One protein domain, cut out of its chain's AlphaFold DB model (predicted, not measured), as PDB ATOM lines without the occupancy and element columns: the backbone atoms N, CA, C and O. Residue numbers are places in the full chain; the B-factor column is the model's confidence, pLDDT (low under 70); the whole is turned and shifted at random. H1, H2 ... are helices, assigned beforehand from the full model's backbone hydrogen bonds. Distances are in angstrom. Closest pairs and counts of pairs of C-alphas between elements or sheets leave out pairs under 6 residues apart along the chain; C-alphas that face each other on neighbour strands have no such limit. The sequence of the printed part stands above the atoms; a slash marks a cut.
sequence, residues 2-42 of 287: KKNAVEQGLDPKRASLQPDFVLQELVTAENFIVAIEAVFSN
ATOM      1  N   LYS A   2     -32.175  24.374 -30.281       70.81
ATOM      2  CA  LYS A   2     -33.345  25.007 -30.938       70.81
ATOM      3  C   LYS A   2     -33.008  26.287 -31.727       70.81
ATOM      4  O   LYS A   2     -33.472  26.427 -32.846       70.81
ATOM      5  N   LYS A   3     -32.171  27.175 -31.172       75.12
ATOM      6  CA  LYS A   3     -31.683  28.383 -31.871       75.12
ATOM      7  C   LYS A   3     -30.827  28.044 -33.100       75.12
ATOM      8  O   LYS A   3     -31.075  28.582 -34.164       75.12
ATOM      9  N   ASN A   4     -29.900  27.091 -32.972       74.12
ATOM     10  CA  ASN A   4     -29.048  26.650 -34.083       74.12
ATOM     11  C   ASN A   4     -29.860  26.036 -35.235       74.12
ATOM     12  O   ASN A   4     -29.597  26.321 -36.393       74.12
ATOM     13  N   ALA A   5     -30.884  25.243 -34.909       73.19
ATOM     14  CA  ALA A   5     -31.803  24.677 -35.893       73.19
ATOM     15  C   ALA A   5     -32.564  25.760 -36.669       73.19
ATOM     16  O   ALA A   5     -32.690  25.670 -37.883       73.19
ATOM     17  N   VAL A   6     -33.040  26.794 -35.966       76.25
ATOM     18  CA  VAL A   6     -33.737  27.933 -36.577       76.25
ATOM     19  C   VAL A   6     -32.801  28.729 -37.490       76.25
ATOM     20  O   VAL A   6     -33.199  29.043 -38.606       76.25
ATOM     21  N   GLU A   7     -31.557  28.970 -37.069       75.75
ATOM     22  CA  GLU A   7     -30.534  29.651 -37.881       75.75
ATOM     23  C   GLU A   7     -30.185  28.867 -39.159       75.75
ATOM     24  O   GLU A   7     -29.908  29.438 -40.208       75.75
ATOM     25  N   GLN A   8     -30.263  27.537 -39.089       74.00
ATOM     26  CA  GLN A   8     -30.063  26.630 -40.221       74.00
ATOM     27  C   GLN A   8     -31.322  26.440 -41.087       74.00
ATOM     28  O   GLN A   8     -31.280  25.700 -42.069       74.00
ATOM     29  N   GLY A   9     -32.458  27.050 -40.725       74.12
ATOM     30  CA  GLY A   9     -33.744  26.835 -41.399       74.12
ATOM     31  C   GLY A   9     -34.308  25.415 -41.236       74.12
ATOM     32  O   GLY A   9     -35.149  24.984 -42.024       74.12
ATOM     33  N   LEU A  10     -33.843  24.666 -40.234       72.12
ATOM     34  CA  LEU A  10     -34.203  23.274 -39.979       72.12
ATOM     35  C   LEU A  10     -35.292  23.155 -38.910       72.12
ATOM     36  O   LEU A  10     -35.354  23.928 -37.953       72.12
ATOM     37  N   ASP A  11     -36.125  22.114 -39.027       73.12
ATOM     38  CA  ASP A  11     -37.081  21.767 -37.973       73.12
ATOM     39  C   ASP A  11     -36.310  21.407 -36.684       73.12
ATOM     40  O   ASP A  11     -35.557  20.421 -36.672       73.12
ATOM     41  N   PRO A  12     -36.501  22.145 -35.573       68.44
ATOM     42  CA  PRO A  12     -35.809  21.890 -34.315       68.44
ATOM     43  C   PRO A  12     -36.056  20.496 -33.720       68.44
ATOM     44  O   PRO A  12     -35.294  20.085 -32.847       68.44
ATOM     45  N   LYS A  13     -37.070  19.750 -34.185       71.25
ATOM     46  CA  LYS A  13     -37.288  18.340 -33.809       71.25
ATOM     47  C   LYS A  13     -36.385  17.354 -34.564       71.25
ATOM     48  O   LYS A  13     -36.205  16.234 -34.100       71.25
ATOM     49  N   ARG A  14     -35.825  17.749 -35.714       63.38
ATOM     50  CA  ARG A  14     -34.987  16.905 -36.597       63.38
ATOM     51  C   ARG A  14     -33.533  17.380 -36.696       63.38
ATOM     52  O   ARG A  14     -32.678  16.625 -37.144       63.38
ATOM     53  N   ALA A  15     -33.245  18.594 -36.235       58.62
ATOM     54  CA  ALA A  15     -31.932  19.233 -36.310       58.62
ATOM     55  C   ALA A  15     -30.819  18.562 -35.478       58.62
ATOM     56  O   ALA A  15     -29.650  18.858 -35.681       58.62
ATOM     57  N   SER A  16     -31.150  17.627 -34.580       60.09
ATOM     58  CA  SER A  16     -30.165  16.846 -33.806       60.09
ATOM     59  C   SER A  16     -29.272  15.929 -34.663       60.09
ATOM     60  O   SER A  16     -28.349  15.326 -34.124       60.09
ATOM     61  N   LEU A  17     -29.581  15.764 -35.954       60.22
ATOM     62  CA  LEU A  17     -28.907  14.842 -36.878       60.22
ATOM     63  C   LEU A  17     -27.842  15.516 -37.762       60.22
ATOM     64  O   LEU A  17     -27.202  14.828 -38.552       60.22
ATOM     65  N   GLN A  18     -27.673  16.839 -37.674       59.94
ATOM     66  CA  GLN A  18     -26.683  17.589 -38.454       59.94
ATOM     67  C   GLN A  18     -25.406  17.818 -37.625       59.94
ATOM     68  O   GLN A  18     -25.522  18.176 -36.451       59.94
ATOM     69  N   PRO A  19     -24.210  17.597 -38.204       61.16
ATOM     70  CA  PRO A  19     -22.947  17.650 -37.466       61.16
ATOM     71  C   PRO A  19     -22.447  19.075 -37.184       61.16
ATOM     72  O   PRO A  19     -21.711  19.257 -36.215       61.16
ATOM     73  N   ASP A  20     -22.861  20.075 -37.968       70.81
ATOM     74  CA  ASP A  20     -22.236  21.402 -37.940       70.81
ATOM     75  C   ASP A  20     -23.092  22.435 -37.198       70.81
ATOM     76  O   ASP A  20     -24.296  22.562 -37.430       70.81
ATOM     77  N   PHE A  21     -22.469  23.206 -36.304       76.38
ATOM     78  CA  PHE A  21     -23.081  24.362 -35.649       76.38
ATOM     79  C   PHE A  21     -22.876  25.623 -36.497       76.38
ATOM     80  O   PHE A  21     -21.793  25.854 -37.023       76.38
ATOM     81  N   VAL A  22     -23.917  26.449 -36.623       79.25
ATOM     82  CA  VAL A  22     -23.894  27.705 -37.400       79.25
ATOM     83  C   VAL A  22     -23.911  28.936 -36.492       79.25
ATOM     84  O   VAL A  22     -23.441  30.000 -36.886       79.25
ATOM     85  N   LEU A  23     -24.387  28.801 -35.249       77.50
ATOM     86  CA  LEU A  23     -24.267  29.865 -34.251       77.50
ATOM     87  C   LEU A  23     -22.793  30.169 -33.987       77.50
ATOM     88  O   LEU A  23     -22.079  29.274 -33.549       77.50
ATOM     89  N   GLN A  24     -22.362  31.422 -34.173       78.62
ATOM     90  CA  GLN A  24     -20.970  31.846 -33.943       78.62
ATOM     91  C   GLN A  24     -20.422  31.393 -32.583       78.62
ATOM     92  O   GLN A  24     -19.283  30.941 -32.509       78.62
ATOM     93  N   GLU A  25     -21.258  31.442 -31.545       80.56
ATOM     94  CA  GLU A  25     -20.974  30.994 -30.173       80.56
ATOM     95  C   GLU A  25     -20.704  29.482 -30.054       80.56
ATOM     96  O   GLU A  25     -20.176  29.036 -29.052       80.56
ATOM     97  N   LEU A  26     -21.093  28.669 -31.037       82.31
ATOM     98  CA  LEU A  26     -20.955  27.206 -31.041       82.31
ATOM     99  C   LEU A  26     -20.084  26.692 -32.198       82.31
ATOM    100  O   LEU A  26     -19.886  25.484 -32.310       82.31
ATOM    101  N   VAL A  27     -19.590  27.585 -33.065       83.69
ATOM    102  CA  VAL A  27     -18.745  27.238 -34.223       83.69
ATOM    103  C   VAL A  27     -17.372  26.738 -33.774       83.69
ATOM    104  O   VAL A  27     -16.824  25.822 -34.384       83.69
ATOM    105  N   THR A  28     -16.818  27.307 -32.703       85.06
ATOM    106  CA  THR A  28     -15.552  26.863 -32.110       85.06
ATOM    107  C   THR A  28     -15.692  26.686 -30.604       85.06
ATOM    108  O   THR A  28     -16.564  27.283 -29.967       85.06
ATOM    109  N   ALA A  29     -14.813  25.864 -30.025       84.25
ATOM    110  CA  ALA A  29     -14.751  25.691 -28.580       84.25
ATOM    111  C   ALA A  29     -14.381  27.011 -27.883       84.25
ATOM    112  O   ALA A  29     -14.939  27.320 -26.836       84.25
ATOM    113  N   GLU A  30     -13.510  27.820 -28.492       87.75
ATOM    114  CA  GLU A  30     -13.107  29.128 -27.972       87.75
ATOM    115  C   GLU A  30     -14.294  30.097 -27.907       87.75
ATOM    116  O   GLU A  30     -14.517  30.722 -26.873       87.75
ATOM    117  N   ASN A  31     -15.111  30.177 -28.962       86.44
ATOM    118  CA  ASN A  31     -16.284  31.055 -28.980       86.44
ATOM    119  C   ASN A  31     -17.336  30.621 -27.955       86.44
ATOM    120  O   ASN A  31     -18.010  31.465 -27.364       86.44
ATOM    121  N   PHE A  32     -17.460  29.312 -27.723       87.81
ATOM    122  CA  PHE A  32     -18.370  28.775 -26.718       87.81
ATOM    123  C   PHE A  32     -17.914  29.097 -25.302       87.81
ATOM    124  O   PHE A  32     -18.734  29.489 -24.474       87.81
ATOM    125  N   ILE A  33     -16.614  28.976 -25.032       87.81
ATOM    126  CA  ILE A  33     -16.039  29.343 -23.738       87.81
ATOM    127  C   ILE A  33     -16.219  30.843 -23.493       87.81
ATOM    128  O   ILE A  33     -16.732  31.201 -22.441       87.81
ATOM    129  N   VAL A  34     -15.937  31.706 -24.475       88.06
ATOM    130  CA  VAL A  34     -16.169  33.160 -24.361       88.06
ATOM    131  C   VAL A  34     -17.646  33.481 -24.106       88.06
ATOM    132  O   VAL A  34     -17.964  34.341 -23.288       88.06
ATOM    133  N   ALA A  35     -18.573  32.780 -24.765       84.38
ATOM    134  CA  ALA A  35     -20.006  32.964 -24.542       84.38
ATOM    135  C   ALA A  35     -20.448  32.489 -23.145       84.38
ATOM    136  O   ALA A  35     -21.281  33.137 -22.512       84.38
ATOM    137  N   ILE A  36     -19.883  31.387 -22.641       85.19
ATOM    138  CA  ILE A  36     -20.100  30.934 -21.261       85.19
ATOM    139  C   ILE A  36     -19.535  31.960 -20.281       85.19
ATOM    140  O   ILE A  36     -20.249  32.374 -19.375       85.19
ATOM    141  N   GLU A  37     -18.297  32.408 -20.467       84.06
ATOM    142  CA  GLU A  37     -17.682  33.424 -19.616       84.06
ATOM    143  C   GLU A  37     -18.518  34.703 -19.613       84.06
ATOM    144  O   GLU A  37     -18.804  35.216 -18.544       84.06
ATOM    145  N   ALA A  38     -19.037  35.173 -20.746       79.94
ATOM    146  CA  ALA A  38     -19.903  36.354 -20.778       79.94
ATOM    147  C   ALA A  38     -21.257  36.164 -20.057       79.94
ATOM    148  O   ALA A  38     -21.822  37.123 -19.537       79.94
ATOM    149  N   VAL A  39     -21.806  34.945 -20.034       80.88
ATOM    150  CA  VAL A  39     -23.101  34.645 -19.389       80.88
ATOM    151  C   VAL A  39     -22.950  34.373 -17.891       80.88
ATOM    152  O   VAL A  39     -23.852  34.697 -17.118       80.88
ATOM    153  N   PHE A  40     -21.838  33.759 -17.487       72.94
ATOM    154  CA  PHE A  40     -21.599  33.300 -16.118       72.94
ATOM    155  C   PHE A  40     -20.592  34.147 -15.345       72.94
ATOM    156  O   PHE A  40     -20.523  33.998 -14.127       72.94
ATOM    157  N   SER A  41     -19.858  35.052 -15.997       69.56
ATOM    158  CA  SER A  41     -19.099  36.077 -15.286       69.56
ATOM    159  C   SER A  41     -20.099  36.977 -14.592       69.56
ATOM    160  O   SER A  41     -20.756  37.824 -15.201       69.56
ATOM    161  N   ASN A  42     -20.239  36.787 -13.287       64.94
ATOM    162  CA  ASN A  42     -20.912  37.756 -12.463       64.94
ATOM    163  C   ASN A  42     -20.019  39.003 -12.428       64.94
ATOM    164  O   ASN A  42     -19.143  39.148 -11.582       64.94
TER     165      ASN A  42
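This is residues 2 to 42 of the 287 residues of an uncharacterized protein of Puccinia graminis f. sp. tritici (UniProt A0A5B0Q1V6). The longest helix, H3, makes one end of a loose chain and the short helix H1 lies toward the other end, with a long link between them and the very short H2 meeting H3 at a corner. The link, residues 8 to 23, makes a wide loop with no named element from H1 to H2, and residues 37 to 42, of which 37 to 40 belong to H3, stick out at the far end of H3. The printed part has 41 residues with three named helices, in the order H1, H2, H3, and no named strand; the class is all helix. The whole is loose, with a radius of gyration of the C-alphas of 11.7 A, and its C-alphas span 34 by 17 by 13 A, only just elongated.

H3, residues 29 to 40, is the longest helix, with 12 residues and 16.1 A from first to last C-alpha. It begins at Ala 29, with its C-alpha at (-14.751, 25.691, -28.580), and ends at Phe 40, with its C-alpha at (-21.599, 33.300, -16.118). Before it comes H2, residues 24 to 27, which measures 5.1 A from the C-alpha of Gln 24 to that of Val 27. H1, residues 2 to 7, begins with the C-alpha of Lys 2 at (-33.345, 25.007, -30.938) and measures 8.8 A from first to last C-alpha.

H3 and H2 touch only at the corner by their link, with 6 pairs of C-alphas within 8 A. Their closest C-alphas are those of Asn 31 and Glu 25, 4.8 A apart, and their centres are 9.4 A apart. H3 touches H2 with residues 31 to 35 alone. The link from H2 to H3 is tight, with 1 residue between them. H1 touches no helix: it is apart from H3 and apart from H2. In H1 and H3 every O i to N i+4 pair is within hydrogen-bond range. H2, with 4 residues, is too short for such a pair, and its 1 pair of O i to N i+3 is within range.

The two C-alphas farthest apart are those of Arg 14 and Asn 42, 34.9 A from each other, while the first and last printed C-alphas, those of Lys 2 and Asn 42, are 25.7 A apart. The printed part has no cut. The link from H1 to H2 is long, with 16 residues. Residues 37 to 42 stand free. The mean pLDDT of the printed part is 75.6, and this predicted model is under 70 at residue 12, residues 14 to 19 and residues 41 to 42.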